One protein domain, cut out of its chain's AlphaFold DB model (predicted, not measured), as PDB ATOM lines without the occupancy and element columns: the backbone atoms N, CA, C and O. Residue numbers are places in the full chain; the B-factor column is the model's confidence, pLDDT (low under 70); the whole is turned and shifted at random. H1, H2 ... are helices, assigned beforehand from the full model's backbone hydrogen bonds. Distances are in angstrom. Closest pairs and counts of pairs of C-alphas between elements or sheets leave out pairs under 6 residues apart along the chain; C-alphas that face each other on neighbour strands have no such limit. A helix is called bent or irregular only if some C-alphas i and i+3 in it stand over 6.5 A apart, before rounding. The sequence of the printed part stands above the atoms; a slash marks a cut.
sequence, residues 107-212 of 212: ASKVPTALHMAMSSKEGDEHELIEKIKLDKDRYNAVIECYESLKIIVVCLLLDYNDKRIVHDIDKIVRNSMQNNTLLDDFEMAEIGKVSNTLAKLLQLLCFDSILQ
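What this domain is: This is residues 107 to 212 of the 212 residues of an uncharacterized protein of Triticum turgidum subsp. durum (UniProt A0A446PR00). Two long helices, H3 and H4, make a narrow V, joined where H3 ends and H4 begins; H1 starts beside the first part of H3 and runs away from it at about a right angle, making a corner with it, with H2 beside H1. The long helix H6 starts at the end of H1 and runs past H3, and residues 206 to 212 stick out as a tail, while the short H5 makes a step between H4 and H6. The printed part has 106 residues with six named helices, H1 to H6 in chain order, and no named strand; the class is all helix. It is compact, with a radius of gyration of the C-alphas of 15.0 A and spans of 46 by 32 by 23 A.

Where its parts are: H3, residues 136 to 156, is 30.2 A long from first to last C-alpha, beginning at C-alpha 136 (47.469, 21.111, -31.705). H6, residues 188 to 208, is 31.0 A long and ends at C-alpha 208 (23.687, 10.008, -10.047). H6 is neither bent nor irregular, but only just: C-alphas 189 and 192 are 6.0 A apart. H4, residues 160 to 179, is 28.6 A long. H1, residues 109 to 119, begins at C-alpha 109 (40.970, 13.463, -30.334) and is 15.5 A long; H2, residues 125 to 134, is 14.1 A long. H5 is residues 182 to 185.

How they stand to each other: H1 and H3 are the hubs, touching three helices each. H3 and H4 form a helical hairpin at a shallow tilt of 21 degrees, opposite ways; residues 150 to 154 touch residues 163 to 166, and the closest C-alphas, of Val 154 and Lys 163, are 5.7 A apart. With residues 137 to 145 alone, H3 touches H1, about perpendicular at 87 degrees, closest at the C-alphas of Lys 109 and Arg 138, 5.0 A. H2 and H3 only just touch, only at the corner, with the C-alphas of Lys 133 and Tyr 139 closest at 5.3 A. H1 and H2, a helical hairpin, only just touch, with 3 pairs of C-alphas within 8 A. H6 touches H1 with residues 188 to 192 alone, at a shallow tilt of 31 degrees, opposite ways; the C-alphas of Met 118 and Met 188 are closest, at 5.1 A. H3 and H6 are near each other; H4 and H6 are apart. H5 and H4 only just touch, only at the corner, with 3 pairs of C-alphas within 8 A, the closest those of Ser 176 and Leu 182, 5.0 A; H5 and H6 meet only through their link. Every O i to N i+4 pair is within hydrogen-bond range in H1, H2, H3 and H4, and 15 of 17 are in H6; H5 is too short for such a pair.

The domain as a whole: The C-alphas of Gly 123 and Gln 212 are the two farthest apart, at 48.8 A. The printed part has no cut, and the five links between the helices are tight. Residues 206 to 212, of which 206 to 208 belong to H6, stand free. The mean pLDDT of the printed part is 84.1; residues 207 to 212 are under 70.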
ATOM      1  N   ALA A 107      36.027  15.981 -29.923       79.06
ATOM      2  CA  ALA A 107      35.504  14.653 -30.213       79.06
ATOM      3  C   ALA A 107      36.485  13.848 -31.085       79.06
ATOM      4  O   ALA A 107      37.034  14.365 -32.060       79.06
ATOM      5  N   SER A 108      36.688  12.589 -30.682       82.56
ATOM      6  CA  SER A 108      37.669  11.614 -31.184       82.56
ATOM      7  C   SER A 108      39.151  11.923 -30.944       82.56
ATOM      8  O   SER A 108      39.962  11.017 -31.105       82.56
ATOM      9  N   LYS A 109      39.546  13.123 -30.500       88.00
ATOM     10  CA  LYS A 109      40.970  13.463 -30.334       88.00
ATOM     11  C   LYS A 109      41.651  12.652 -29.227       88.00
ATOM     12  O   LYS A 109      42.720  12.091 -29.464       88.00
ATOM     13  N   VAL A 110      41.017  12.550 -28.055       88.31
ATOM     14  CA  VAL A 110      41.542  11.779 -26.911       88.31
ATOM     15  C   VAL A 110      41.577  10.271 -27.209       88.31
ATOM     16  O   VAL A 110      42.652   9.693 -27.069       88.31
ATOM     17  N   PRO A 111      40.499   9.624 -27.709       88.25
ATOM     18  CA  PRO A 111      40.560   8.211 -28.096       88.25
ATOM     19  C   PRO A 111      41.617   7.906 -29.164       88.25
ATOM     20  O   PRO A 111      42.301   6.891 -29.080       88.25
ATOM     21  N   THR A 112      41.798   8.788 -30.156       88.69
ATOM     22  CA  THR A 112      42.853   8.619 -31.164       88.69
ATOM     23  C   THR A 112      44.248   8.722 -30.547       88.69
ATOM     24  O   THR A 112      45.110   7.921 -30.892       88.69
ATOM     25  N   ALA A 113      44.484   9.676 -29.640       90.31
ATOM     26  CA  ALA A 113      45.765   9.793 -28.941       90.31
ATOM     27  C   ALA A 113      46.054   8.566 -28.065       90.31
ATOM     28  O   ALA A 113      47.168   8.052 -28.085       90.31
ATOM     29  N   LEU A 114      45.035   8.063 -27.361       89.00
ATOM     30  CA  LEU A 114      45.127   6.844 -26.563       89.00
ATOM     31  C   LEU A 114      45.504   5.639 -27.431       89.00
ATOM     32  O   LEU A 114      46.446   4.926 -27.110       89.00
ATOM     33  N   HIS A 115      44.821   5.448 -28.563       88.69
ATOM     34  CA  HIS A 115      45.146   4.369 -29.493       88.69
ATOM     35  C   HIS A 115      46.580   4.485 -30.029       88.69
ATOM     36  O   HIS A 115      47.270   3.479 -30.147       88.69
ATOM     37  N   MET A 116      47.039   5.701 -30.347       88.62
ATOM     38  CA  MET A 116      48.422   5.928 -30.777       88.62
ATOM     39  C   MET A 116      49.415   5.490 -29.702       88.62
ATOM     40  O   MET A 116      50.314   4.720 -30.025       88.62
ATOM     41  N   ALA A 117      49.198   5.892 -28.446       87.19
ATOM     42  CA  ALA A 117      50.047   5.502 -27.323       87.19
ATOM     43  C   ALA A 117      50.068   3.981 -27.102       87.19
ATOM     44  O   ALA A 117      51.136   3.403 -26.947       87.19
ATOM     45  N   MET A 118      48.911   3.316 -27.178       86.38
ATOM     46  CA  MET A 118      48.813   1.856 -27.037       86.38
ATOM     47  C   MET A 118      49.515   1.081 -28.163       86.38
ATOM     48  O   MET A 118      49.883  -0.074 -27.972       86.38
ATOM     49  N   SER A 119      49.660   1.683 -29.347       85.44
ATOM     50  CA  SER A 119      50.315   1.065 -30.508       85.44
ATOM     51  C   SER A 119      51.811   1.377 -30.630       85.44
ATOM     52  O   SER A 119      52.474   0.818 -31.506       85.44
ATOM     53  N   SER A 120      52.329   2.284 -29.801       84.44
ATOM     54  CA  SER A 120      53.737   2.684 -29.797       84.44
ATOM     55  C   SER A 120      54.609   1.655 -29.081       84.44
ATOM     56  O   SER A 120      54.167   1.008 -28.134       84.44
ATOM     57  N   LYS A 121      55.853   1.505 -29.544       79.25
ATOM     58  CA  LYS A 121      56.851   0.628 -28.923       79.25
ATOM     59  C   LYS A 121      57.753   1.416 -27.976       79.25
ATOM     60  O   LYS A 121      57.916   2.624 -28.145       79.25
ATOM     61  N   GLU A 122      58.361   0.713 -27.024       71.19
ATOM     62  CA  GLU A 122      59.448   1.235 -26.184       71.19
ATOM     63  C   GLU A 122      60.533   1.885 -27.066       71.19
ATOM     64  O   GLU A 122      60.922   1.325 -28.094       71.19
ATOM     65  N   GLY A 123      60.974   3.093 -26.700       70.94
ATOM     66  CA  GLY A 123      61.931   3.897 -27.472       70.94
ATOM     67  C   GLY A 123      61.358   4.827 -28.560       70.94
ATOM     68  O   GLY A 123      62.055   5.756 -28.970       70.94
ATOM     69  N   ASP A 124      60.093   4.681 -28.985       81.81
ATOM     70  CA  ASP A 124      59.472   5.527 -30.033       81.81
ATOM     71  C   ASP A 124      58.788   6.800 -29.469       81.81
ATOM     72  O   ASP A 124      57.905   7.398 -30.094       81.81
ATOM     73  N   GLU A 125      59.159   7.241 -28.264       81.75
ATOM     74  CA  GLU A 125      58.441   8.297 -27.537       81.75
ATOM     75  C   GLU A 125      58.470   9.645 -28.256       81.75
ATOM     76  O   GLU A 125      57.447  10.329 -28.350       81.75
ATOM     77  N   HIS A 126      59.619  10.002 -28.832       82.44
ATOM     78  CA  HIS A 126      59.737  11.220 -29.626       82.44
ATOM     79  C   HIS A 126      58.756  11.208 -30.807       82.44
ATOM     80  O   HIS A 126      58.062  12.197 -31.047       82.44
ATOM     81  N   GLU A 127      58.645  10.078 -31.512       85.06
ATOM     82  CA  GLU A 127      57.733   9.929 -32.648       85.06
ATOM     83  C   GLU A 127      56.267  10.000 -32.200       85.06
ATOM     84  O   GLU A 127      55.445  10.646 -32.855       85.06
ATOM     85  N   LEU A 128      55.924   9.387 -31.062       85.94
ATOM     86  CA  LEU A 128      54.582   9.471 -30.487       85.94
ATOM     87  C   LEU A 128      54.218  10.914 -30.117       85.94
ATOM     88  O   LEU A 128      53.141  11.394 -30.482       85.94
ATOM     89  N   ILE A 129      55.104  11.621 -29.415       85.19
ATOM     90  CA  ILE A 129      54.876  13.006 -28.994       85.19
ATOM     91  C   ILE A 129      54.750  13.918 -30.216       85.19
ATOM     92  O   ILE A 129      53.849  14.760 -30.256       85.19
ATOM     93  N   GLU A 130      55.609  13.750 -31.221       86.38
ATOM     94  CA  GLU A 130      55.559  14.522 -32.461       86.38
ATOM     95  C   GLU A 130      54.260  14.256 -33.229       86.38
ATOM     96  O   GLU A 130      53.558  15.200 -33.610       86.38
ATOM     97  N   LYS A 131      53.859  12.982 -33.344       87.44
ATOM     98  CA  LYS A 131      52.557  12.598 -33.892       87.44
ATOM     99  C   LYS A 131      51.447  13.304 -33.138       87.44
ATOM    100  O   LYS A 131      50.650  13.983 -33.776       87.44
ATOM    101  N   ILE A 132      51.381  13.213 -31.810       87.38
ATOM    102  CA  ILE A 132      50.316  13.849 -31.022       87.38
ATOM    103  C   ILE A 132      50.296  15.367 -31.253       87.38
ATOM    104  O   ILE A 132      49.219  15.900 -31.539       87.38
ATOM    105  N   LYS A 133      51.462  16.028 -31.211       87.31
ATOM    106  CA  LYS A 133      51.637  17.480 -31.396       87.31
ATOM    107  C   LYS A 133      51.312  17.982 -32.801       87.31
ATOM    108  O   LYS A 133      50.966  19.156 -32.930       87.31
ATOM    109  N   LEU A 134      51.358  17.125 -33.825       87.94
ATOM    110  CA  LEU A 134      50.966  17.474 -35.198       87.94
ATOM    111  C   LEU A 134      49.556  18.087 -35.256       87.94
ATOM    112  O   LEU A 134      49.287  18.992 -36.043       87.94
ATOM    113  N   ASP A 135      48.659  17.613 -34.390       84.88
ATOM    114  CA  ASP A 135      47.337  18.195 -34.192       84.88
ATOM    115  C   ASP A 135      47.314  18.926 -32.847       84.88
ATOM    116  O   ASP A 135      47.157  18.317 -31.786       84.88
ATOM    117  N   LYS A 136      47.456  20.255 -32.898       82.88
ATOM    118  CA  LYS A 136      47.469  21.111 -31.705       82.88
ATOM    119  C   LYS A 136      46.236  20.903 -30.824       82.88
ATOM    120  O   LYS A 136      46.369  20.901 -29.603       82.88
ATOM    121  N   ASP A 137      45.055  20.692 -31.411       81.38
ATOM    122  CA  ASP A 137      43.851  20.470 -30.609       81.38
ATOM    123  C   ASP A 137      43.902  19.103 -29.936       81.38
ATOM    124  O   ASP A 137      43.415  18.966 -28.824       81.38
ATOM    125  N   ARG A 138      44.482  18.086 -30.588       87.06
ATOM    126  CA  ARG A 138      44.657  16.769 -29.965       87.06
ATOM    127  C   ARG A 138      45.596  16.845 -28.777       87.06
ATOM    128  O   ARG A 138      45.253  16.319 -27.725       87.06
ATOM    129  N   TYR A 139      46.742  17.501 -28.930       86.62
ATOM    130  CA  TYR A 139      47.670  17.698 -27.821       86.62
ATOM    131  C   TYR A 139      46.992  18.434 -26.658       86.62
ATOM    132  O   TYR A 139      47.008  17.951 -25.528       86.62
ATOM    133  N   ASN A 140      46.302  19.540 -26.950       84.38
ATOM    134  CA  ASN A 140      45.547  20.291 -25.949       84.38
ATOM    135  C   ASN A 140      44.456  19.441 -25.280       84.38
ATOM    136  O   ASN A 140      44.346  19.471 -24.062       84.38
ATOM    137  N   ALA A 141      43.706  18.648 -26.052       87.62
ATOM    138  CA  ALA A 141      42.650  17.778 -25.540       87.62
ATOM    139  C   ALA A 141      43.184  16.717 -24.576       87.62
ATOM    140  O   ALA A 141      42.526  16.394 -23.594       87.62
ATOM    141  N   VAL A 142      44.365  16.156 -24.855       88.69
ATOM    142  CA  VAL A 142      45.000  15.161 -23.981       88.69
ATOM    143  C   VAL A 142      45.396  15.797 -22.651       88.69
ATOM    144  O   VAL A 142      45.070  15.247 -21.602       88.69
ATOM    145  N   ILE A 143      46.032  16.973 -22.689       87.38
ATOM    146  CA  ILE A 143      46.417  17.708 -21.476       87.38
ATOM    147  C   ILE A 143      45.181  18.126 -20.673       87.38
ATOM    148  O   ILE A 143      45.122  17.902 -19.467       87.38
ATOM    149  N   GLU A 144      44.173  18.689 -21.339       86.56
ATOM    150  CA  GLU A 144      42.912  19.095 -20.719       86.56
ATOM    151  C   GLU A 144      42.195  17.913 -20.062       86.56
ATOM    152  O   GLU A 144      41.766  18.014 -18.912       86.56
ATOM    153  N   CYS A 145      42.097  16.782 -20.767       86.75
ATOM    154  CA  CYS A 145      41.482  15.563 -20.257       86.75
ATOM    155  C   CYS A 145      42.212  15.063 -19.007       86.75
ATOM    156  O   CYS A 145      41.575  14.807 -17.989       86.75
ATOM    157  N   TYR A 146      43.545  14.987 -19.056       88.62
ATOM    158  CA  TYR A 146      44.360  14.548 -17.927       88.62
ATOM    159  C   TYR A 146      44.173  15.442 -16.692       88.62
ATOM    160  O   TYR A 146      43.873  14.946 -15.606       88.62
ATOM    161  N   GLU A 147      44.287  16.763 -16.851       87.31
ATOM    162  CA  GLU A 147      44.142  17.700 -15.731       87.31
ATOM    163  C   GLU A 147      42.712  17.706 -15.170       87.31
ATOM    164  O   GLU A 147      42.525  17.720 -13.952       87.31
ATOM    165  N   SER A 148      41.697  17.631 -16.036       85.62
ATOM    166  CA  SER A 148      40.292  17.578 -15.614       85.62
ATOM    167  C   SER A 148      39.984  16.292 -14.849       85.62
ATOM    168  O   SER A 148      39.374  16.343 -13.782       85.62
ATOM    169  N   LEU A 149      40.452  15.143 -15.344       88.31
ATOM    170  CA  LEU A 149      40.304  13.854 -14.666       88.31
ATOM    171  C   LEU A 149      40.984  13.863 -13.300       88.31
ATOM    172  O   LEU A 149      40.387  13.418 -12.323       88.31
ATOM    173  N   LYS A 150      42.197  14.416 -13.209       89.62
ATOM    174  CA  LYS A 150      42.909  14.559 -11.939       89.62
ATOM    175  C   LYS A 150      42.095  15.370 -10.933       89.62
ATOM    176  O   LYS A 150      41.940  14.937  -9.795       89.62
ATOM    177  N   ILE A 151      41.550  16.516 -11.348       87.00
ATOM    178  CA  ILE A 151      40.704  17.356 -10.489       87.00
ATOM    179  C   ILE A 151      39.468  16.577 -10.029       87.00
ATOM    180  O   ILE A 151      39.202  16.537  -8.833       87.00
ATOM    181  N   ILE A 152      38.757  15.917 -10.949       87.81
ATOM    182  CA  ILE A 152      37.563  15.122 -10.627       87.81
ATOM    183  C   ILE A 152      37.902  14.044  -9.594       87.81
ATOM    184  O   ILE A 152      37.247  13.967  -8.559       87.81
ATOM    185  N   VAL A 153      38.948  13.250  -9.833       88.88
ATOM    186  CA  VAL A 153      39.359  12.181  -8.915       88.88
ATOM    187  C   VAL A 153      39.731  12.757  -7.546       88.88
ATOM    188  O   VAL A 153      39.221  12.285  -6.537       88.88
ATOM    189  N   VAL A 154      40.543  13.817  -7.485       89.56
ATOM    190  CA  VAL A 154      40.918  14.460  -6.211       89.56
ATOM    191  C   VAL A 154      39.702  15.023  -5.468       89.56
ATOM    192  O   VAL A 154      39.661  14.956  -4.240       89.56
ATOM    193  N   CYS A 155      38.710  15.561  -6.181       87.38
ATOM    194  CA  CYS A 155      37.477  16.076  -5.589       87.38
ATOM    195  C   CYS A 155      36.568  14.972  -5.033       87.38
ATOM    196  O   CYS A 155      35.886  15.212  -4.041       87.38
ATOM    197  N   LEU A 156      36.558  13.786  -5.648       87.50
ATOM    198  CA  LEU A 156      35.762  12.642  -5.185       87.50
ATOM    199  C   LEU A 156      36.365  11.960  -3.955       87.50
ATOM    200  O   LEU A 156      35.639  11.370  -3.157       87.50
ATOM    201  N   LEU A 157      37.684  12.032  -3.794       89.62
ATOM    202  CA  LEU A 157      38.368  11.462  -2.642       89.62
ATOM    203  C   LEU A 157      38.109  12.311  -1.390       89.62
ATOM    204  O   LEU A 157      38.267  13.535  -1.393       89.62
ATOM    205  N   LEU A 158      37.746  11.654  -0.291       86.50
ATOM    206  CA  LEU A 158      37.545  12.311   1.002       86.50
ATOM    207  C   LEU A 158      38.857  12.359   1.796       86.50
ATOM    208  O   LEU A 158      39.231  13.417   2.309       86.50
ATOM    209  N   ASP A 159      39.593  11.247   1.814       91.56
ATOM    210  CA  ASP A 159      40.779  11.068   2.646       91.56
ATOM    211  C   ASP A 159      42.038  11.725   2.071       91.56
ATOM    212  O   ASP A 159      42.337  11.675   0.874       91.56
ATOM    213  N   TYR A 160      42.838  12.320   2.961       88.62
ATOM    214  CA  TYR A 160      44.106  12.954   2.595       88.62
ATOM    215  C   TYR A 160      45.129  11.950   2.043       88.62
ATOM    216  O   TYR A 160      45.887  12.277   1.132       88.62
ATOM    217  N   ASN A 161      45.142  10.723   2.574       90.31
ATOM    218  CA  ASN A 161      46.066   9.681   2.124       90.31
ATOM    219  C   ASN A 161      45.794   9.283   0.668       90.31
ATOM    220  O   ASN A 161      46.738   9.185  -0.114       90.31
ATOM    221  N   ASP A 162      44.524   9.156   0.284       90.19
ATOM    222  CA  ASP A 162      44.140   8.809  -1.086       90.19
ATOM    223  C   ASP A 162      44.467   9.947  -2.055       90.19
ATOM    224  O   ASP A 162      45.018   9.720  -3.133       90.19
ATOM    225  N   LYS A 163      44.223  11.199  -1.644       91.38
ATOM    226  CA  LYS A 163      44.649  12.378  -2.418       91.38
ATOM    227  C   LYS A 163      46.160  12.396  -2.619       91.38
ATOM    228  O   LYS A 163      46.622  12.710  -3.714       91.38
ATOM    229  N   ARG A 164      46.936  12.033  -1.590       92.06
ATOM    230  CA  ARG A 164      48.400  11.962  -1.682       92.06
ATOM    231  C   ARG A 164      48.846  10.950  -2.735       92.06
ATOM    232  O   ARG A 164      49.711  11.288  -3.528       92.06
ATOM    233  N   ILE A 165      48.202   9.783  -2.811       91.25
ATOM    234  CA  ILE A 165      48.493   8.777  -3.847       91.25
ATOM    235  C   ILE A 165      48.277   9.360  -5.250       91.25
ATOM    236  O   ILE A 165      49.132   9.201  -6.117       91.25
ATOM    237  N   VAL A 166      47.180  10.092  -5.478       91.88
ATOM    238  CA  VAL A 166      46.923  10.740  -6.779       91.88
ATOM    239  C   VAL A 166      47.990  11.787  -7.109       91.88
ATOM    240  O   VAL A 166      48.450  11.861  -8.248       91.88
ATOM    241  N   HIS A 167      48.422  12.577  -6.125       92.00
ATOM    242  CA  HIS A 167      49.506  13.545  -6.307       92.00
ATOM    243  C   HIS A 167      50.867  12.881  -6.566       92.00
ATOM    244  O   HIS A 167      51.640  13.387  -7.380       92.00
ATOM    245  N   ASP A 168      51.149  11.748  -5.921       92.25
ATOM    246  CA  ASP A 168      52.371  10.975  -6.145       92.25
ATOM    247  C   ASP A 168      52.387  10.385  -7.565       92.25
ATOM    248  O   ASP A 168      53.396  10.500  -8.261       92.25
ATOM    249  N   ILE A 169      51.254   9.857  -8.046       90.88
ATOM    250  CA  ILE A 169      51.097   9.413  -9.440       90.88
ATOM    251  C   ILE A 169      51.310  10.586 -10.406       90.88
ATOM    252  O   ILE A 169      52.094  10.460 -11.345       90.88
ATOM    253  N   ASP A 170      50.683  11.745 -10.163       91.31
ATOM    254  CA  ASP A 170      50.858  12.941 -11.007       91.31
ATOM    255  C   ASP A 170      52.328  13.373 -11.079       91.31
ATOM    256  O   ASP A 170      52.822  13.756 -12.140       91.31
ATOM    257  N   LYS A 171      53.061  13.264  -9.967       93.06
ATOM    258  CA  LYS A 171      54.493  13.562  -9.920       93.06
ATOM    259  C   LYS A 171      55.314  12.580 -10.758       93.06
ATOM    260  O   LYS A 171      56.196  13.023 -11.491       93.06
ATOM    261  N   ILE A 172      55.031  11.279 -10.672       90.69
ATOM    262  CA  ILE A 172      55.724  10.254 -11.471       90.69
ATOM    263  C   ILE A 172      55.471  10.499 -12.962       90.69
ATOM    264  O   ILE A 172      56.426  10.580 -13.732       90.69
ATOM    265  N   VAL A 173      54.211  10.718 -13.355       89.44
ATOM    266  CA  VAL A 173      53.836  11.004 -14.749       89.44
ATOM    267  C   VAL A 173      54.565  12.246 -15.269       89.44
ATOM    268  O   VAL A 173      55.168  12.202 -16.338       89.44
ATOM    269  N   ARG A 174      54.580  13.353 -14.513       89.44
ATOM    270  CA  ARG A 174      55.271  14.584 -14.938       89.44
ATOM    271  C   ARG A 174      56.782  14.414 -15.061       89.44
ATOM    272  O   ARG A 174      57.354  14.940 -16.011       89.44
ATOM    273  N   ASN A 175      57.418  13.697 -14.136       89.94
ATOM    274  CA  ASN A 175      58.855  13.422 -14.209       89.94
ATOM    275  C   ASN A 175      59.193  12.592 -15.453       89.94
ATOM    276  O   ASN A 175      60.135  12.912 -16.172       89.94
ATOM    277  N   SER A 176      58.381  11.576 -15.734       86.81
ATOM    278  CA  SER A 176      58.527  10.717 -16.905       86.81
ATOM    279  C   SER A 176      58.366  11.501 -18.217       86.81
ATOM    280  O   SER A 176      59.216  11.433 -19.103       86.81
ATOM    281  N   MET A 177      57.366  12.392 -18.293       83.75
ATOM    282  CA  MET A 177      57.195  13.311 -19.428       83.75
ATOM    283  C   MET A 177      58.360  14.298 -19.607       83.75
ATOM    284  O   MET A 177      58.636  14.716 -20.730       83.75
ATOM    285  N   GLN A 178      59.016  14.730 -18.525       85.19
ATOM    286  CA  GLN A 178      60.181  15.624 -18.601       85.19
ATOM    287  C   GLN A 178      61.435  14.893 -19.085       85.19
ATOM    288  O   GLN A 178      62.229  15.467 -19.830       85.19
ATOM    289  N   ASN A 179      61.592  13.634 -18.677       84.56
ATOM    290  CA  ASN A 179      62.726  12.797 -19.048       84.56
ATOM    291  C   ASN A 179      62.560  12.131 -20.426       84.56
ATOM    292  O   ASN A 179      63.545  11.640 -20.968       84.56
ATOM    293  N   ASN A 180      61.361  12.190 -21.020       81.25
ATOM    294  CA  ASN A 180      60.965  11.451 -22.226       81.25
ATOM    295  C   ASN A 180      61.149   9.934 -22.059       81.25
ATOM    296  O   ASN A 180      61.739   9.286 -22.922       81.25
ATOM    297  N   THR A 181      60.701   9.411 -20.915       84.00
ATOM    298  CA  THR A 181      60.748   7.985 -20.555       84.00
ATOM    299  C   THR A 181      59.354   7.420 -20.280       84.00
ATOM    300  O   THR A 181      59.221   6.384 -19.640       84.00
ATOM    301  N   LEU A 182      58.286   8.075 -20.746       81.69
ATOM    302  CA  LEU A 182      56.898   7.648 -20.558       81.69
ATOM    303  C   LEU A 182      56.635   6.243 -21.099       81.69
ATOM    304  O   LEU A 182      55.911   5.483 -20.460       81.69
ATOM    305  N   LEU A 183      57.194   5.901 -22.262       82.00
ATOM    306  CA  LEU A 183      57.018   4.564 -22.842       82.00
ATOM    307  C   LEU A 183      57.839   3.486 -22.122       82.00
ATOM    308  O   LEU A 183      57.489   2.315 -22.222       82.00
ATOM    309  N   ASP A 184      58.880   3.885 -21.391       81.69
ATOM    310  CA  ASP A 184      59.759   2.977 -20.650       81.69
ATOM    311  C   ASP A 184      59.277   2.789 -19.196       81.69
ATOM    312  O   ASP A 184      59.363   1.701 -18.631       81.69
ATOM    313  N   ASP A 185      58.732   3.849 -18.587       82.56
ATOM    314  CA  ASP A 185      58.258   3.874 -17.199       82.56
ATOM    315  C   ASP A 185      56.840   3.297 -17.044       82.56
ATOM    316  O   ASP A 185      56.451   2.890 -15.943       82.56
ATOM    317  N   PHE A 186      56.040   3.288 -18.117       83.31
ATOM    318  CA  PHE A 186      54.639   2.874 -18.079       83.31
ATOM    319  C   PHE A 186      54.285   1.881 -19.185       83.31
ATOM    320  O   PHE A 186      54.481   2.127 -20.374       83.31
ATOM    321  N   GLU A 187      53.601   0.804 -18.799       83.69
ATOM    322  CA  GLU A 187      53.027  -0.137 -19.752       83.69
ATOM    323  C   GLU A 187      51.788   0.475 -20.433       83.69
ATOM    324  O   GLU A 187      50.679   0.499 -19.886       83.69
ATOM    325  N   MET A 188      51.959   0.964 -21.664       82.00
ATOM    326  CA  MET A 188      50.873   1.588 -22.434       82.00
ATOM    327  C   MET A 188      49.719   0.630 -22.754       82.00
ATOM    328  O   MET A 188      48.617   1.083 -23.048       82.00
ATOM    329  N   ALA A 189      49.902  -0.691 -22.663       77.94
ATOM    330  CA  ALA A 189      48.791  -1.636 -22.780       77.94
ATOM    331  C   ALA A 189      47.790  -1.498 -21.611       77.94
ATOM    332  O   ALA A 189      46.573  -1.597 -21.802       77.94
ATOM    333  N   GLU A 190      48.287  -1.189 -20.412       84.00
ATOM    334  CA  GLU A 190      47.487  -1.077 -19.190       84.00
ATOM    335  C   GLU A 190      46.755   0.268 -19.088       84.00
ATOM    336  O   GLU A 190      45.679   0.348 -18.486       84.00
ATOM    337  N   ILE A 191      47.251   1.319 -19.757       85.12
ATOM    338  CA  ILE A 191      46.588   2.634 -19.781       85.12
ATOM    339  C   ILE A 191      45.183   2.562 -20.399       85.12
ATOM    340  O   ILE A 191      44.276   3.293 -19.993       85.12
ATOM    341  N   GLY A 192      44.955   1.612 -21.314       85.25
ATOM    342  CA  GLY A 192      43.632   1.323 -21.862       85.25
ATOM    343  C   GLY A 192      42.657   0.810 -20.795       85.25
ATOM    344  O   GLY A 192      41.488   1.200 -20.783       85.25
ATOM    345  N   LYS A 193      43.125  -0.008 -19.842       87.88
ATOM    346  CA  LYS A 193      42.302  -0.490 -18.717       87.88
ATOM    347  C   LYS A 193      41.964   0.643 -17.752       87.88
ATOM    348  O   LYS A 193      40.814   0.744 -17.313       87.88
ATOM    349  N   VAL A 194      42.929   1.520 -17.469       87.00
ATOM    350  CA  VAL A 194      42.712   2.735 -16.665       87.00
ATOM    351  C   VAL A 194      41.671   3.631 -17.333       87.00
ATOM    352  O   VAL A 194      40.683   3.996 -16.699       87.00
ATOM    353  N   SER A 195      41.820   3.904 -18.634       87.50
ATOM    354  CA  SER A 195      40.863   4.702 -19.409       87.50
ATOM    355  C   SER A 195      39.449   4.114 -19.369       87.50
ATOM    356  O   SER A 195      38.493   4.836 -19.092       87.50
ATOM    357  N   ASN A 196      39.306   2.797 -19.545       87.69
ATOM    358  CA  ASN A 196      38.009   2.122 -19.456       87.69
ATOM    359  C   ASN A 196      37.388   2.211 -18.055       87.69
ATOM    360  O   ASN A 196      36.173   2.345 -17.921       87.69
ATOM    361  N   THR A 197      38.204   2.137 -17.005       89.38
ATOM    362  CA  THR A 197      37.737   2.246 -15.615       89.38
ATOM    363  C   THR A 197      37.283   3.670 -15.304       89.38
ATOM    364  O   THR A 197      36.206   3.863 -14.744       89.38
ATOM    365  N   LEU A 198      38.042   4.673 -15.751       88.19
ATOM    366  CA  LEU A 198      37.670   6.083 -15.640       88.19
ATOM    367  C   LEU A 198      36.402   6.400 -16.439       88.19
ATOM    368  O   LEU A 198      35.534   7.113 -15.946       88.19
ATOM    369  N   ALA A 199      36.239   5.828 -17.634       87.50
ATOM    370  CA  ALA A 199      35.016   5.985 -18.415       87.50
ATOM    371  C   ALA A 199      33.789   5.425 -17.677       87.50
ATOM    372  O   ALA A 199      32.743   6.071 -17.655       87.50
ATOM    373  N   LYS A 200      33.923   4.262 -17.021       89.06
ATOM    374  CA  LYS A 200      32.865   3.704 -16.161       89.06
ATOM    375  C   LYS A 200      32.570   4.610 -14.964       89.06
ATOM    376  O   LYS A 200      31.404   4.852 -14.677       89.06
ATOM    377  N   LEU A 201      33.599   5.143 -14.302       88.31
ATOM    378  CA  LEU A 201      33.432   6.089 -13.194       88.31
ATOM    379  C   LEU A 201      32.657   7.339 -13.637       88.31
ATOM    380  O   LEU A 201      31.686   7.716 -12.992       88.31
ATOM    381  N   LEU A 202      33.040   7.949 -14.761       86.69
ATOM    382  CA  LEU A 202      32.348   9.120 -15.305       86.69
ATOM    383  C   LEU A 202      30.890   8.817 -15.666       86.69
ATOM    384  O   LEU A 202      30.022   9.651 -15.434       86.69
ATOM    385  N   GLN A 203      30.606   7.626 -16.203       86.94
ATOM    386  CA  GLN A 203      29.228   7.204 -16.455       86.94
ATOM    387  C   GLN A 203      28.417   7.155 -15.160       86.94
ATOM    388  O   GLN A 203      27.320   7.704 -15.134       86.94
ATOM    389  N   LEU A 204      28.957   6.565 -14.089       87.19
ATOM    390  CA  LEU A 204      28.279   6.502 -12.790       87.19
ATOM    391  C   LEU A 204      27.969   7.901 -12.237       87.19
ATOM    392  O   LEU A 204      26.833   8.166 -11.857       87.19
ATOM    393  N   LEU A 205      28.931   8.826 -12.300       84.25
ATOM    394  CA  LEU A 205      28.737  10.214 -11.854       84.25
ATOM    395  C   LEU A 205      27.646  10.949 -12.652       84.25
ATOM    396  O   LEU A 205      26.889  11.746 -12.094       84.25
ATOM    397  N   CYS A 206      27.548  10.681 -13.956       76.06
ATOM    398  CA  CYS A 206      26.492  11.237 -14.803       76.06
ATOM    399  C   CYS A 206      25.109  10.637 -14.503       76.06
ATOM    400  O   CYS A 206      24.111  11.321 -14.695       76.06
ATOM    401  N   PHE A 207      25.019   9.379 -14.061       63.19
ATOM    402  CA  PHE A 207      23.734   8.774 -13.692       63.19
ATOM    403  C   PHE A 207      23.214   9.296 -12.349       63.19
ATOM    404  O   PHE A 207      22.023   9.585 -12.241       63.19
ATOM    405  N   ASP A 208      24.089   9.492 -11.362       53.16
ATOM    406  CA  ASP A 208      23.687  10.008 -10.047       53.16
ATOM    407  C   ASP A 208      23.216  11.471 -10.107       53.16
ATOM    408  O   ASP A 208      22.310  11.864  -9.380       53.16
ATOM    409  N   SER A 209      23.755  12.265 -11.037       49.62
ATOM    410  CA  SER A 209      23.334  13.658 -11.263       49.62
ATOM    411  C   SER A 209      21.995  13.808 -12.006       49.62
ATOM    412  O   SER A 209      21.481  14.919 -12.095       49.62
ATOM    413  N   ILE A 210      21.408  12.716 -12.516       40.88
ATOM    414  CA  ILE A 210      20.071  12.696 -13.147       40.88
ATOM    415  C   ILE A 210      18.976  12.280 -12.138       40.88
ATOM    416  O   ILE A 210      17.788  12.461 -12.402       40.88
ATOM    417  N   LEU A 211      19.357  11.734 -10.977       37.00
ATOM    418  CA  LEU A 211      18.444  11.248  -9.930       37.00
ATOM    419  C   LEU A 211      18.224  12.242  -8.772       37.00
ATOM    420  O   LEU A 211      17.565  11.887  -7.791       37.00
ATOM    421  N   GLN A 212      18.735  13.467  -8.889       32.66
ATOM    422  CA  GLN A 212      18.553  14.565  -7.934       32.66
ATOM    423  C   GLN A 212      17.858  15.753  -8.599       32.66
ATOM    424  O   GLN A 212      17.017  16.379  -7.916       32.66
TER     425      GLN A 212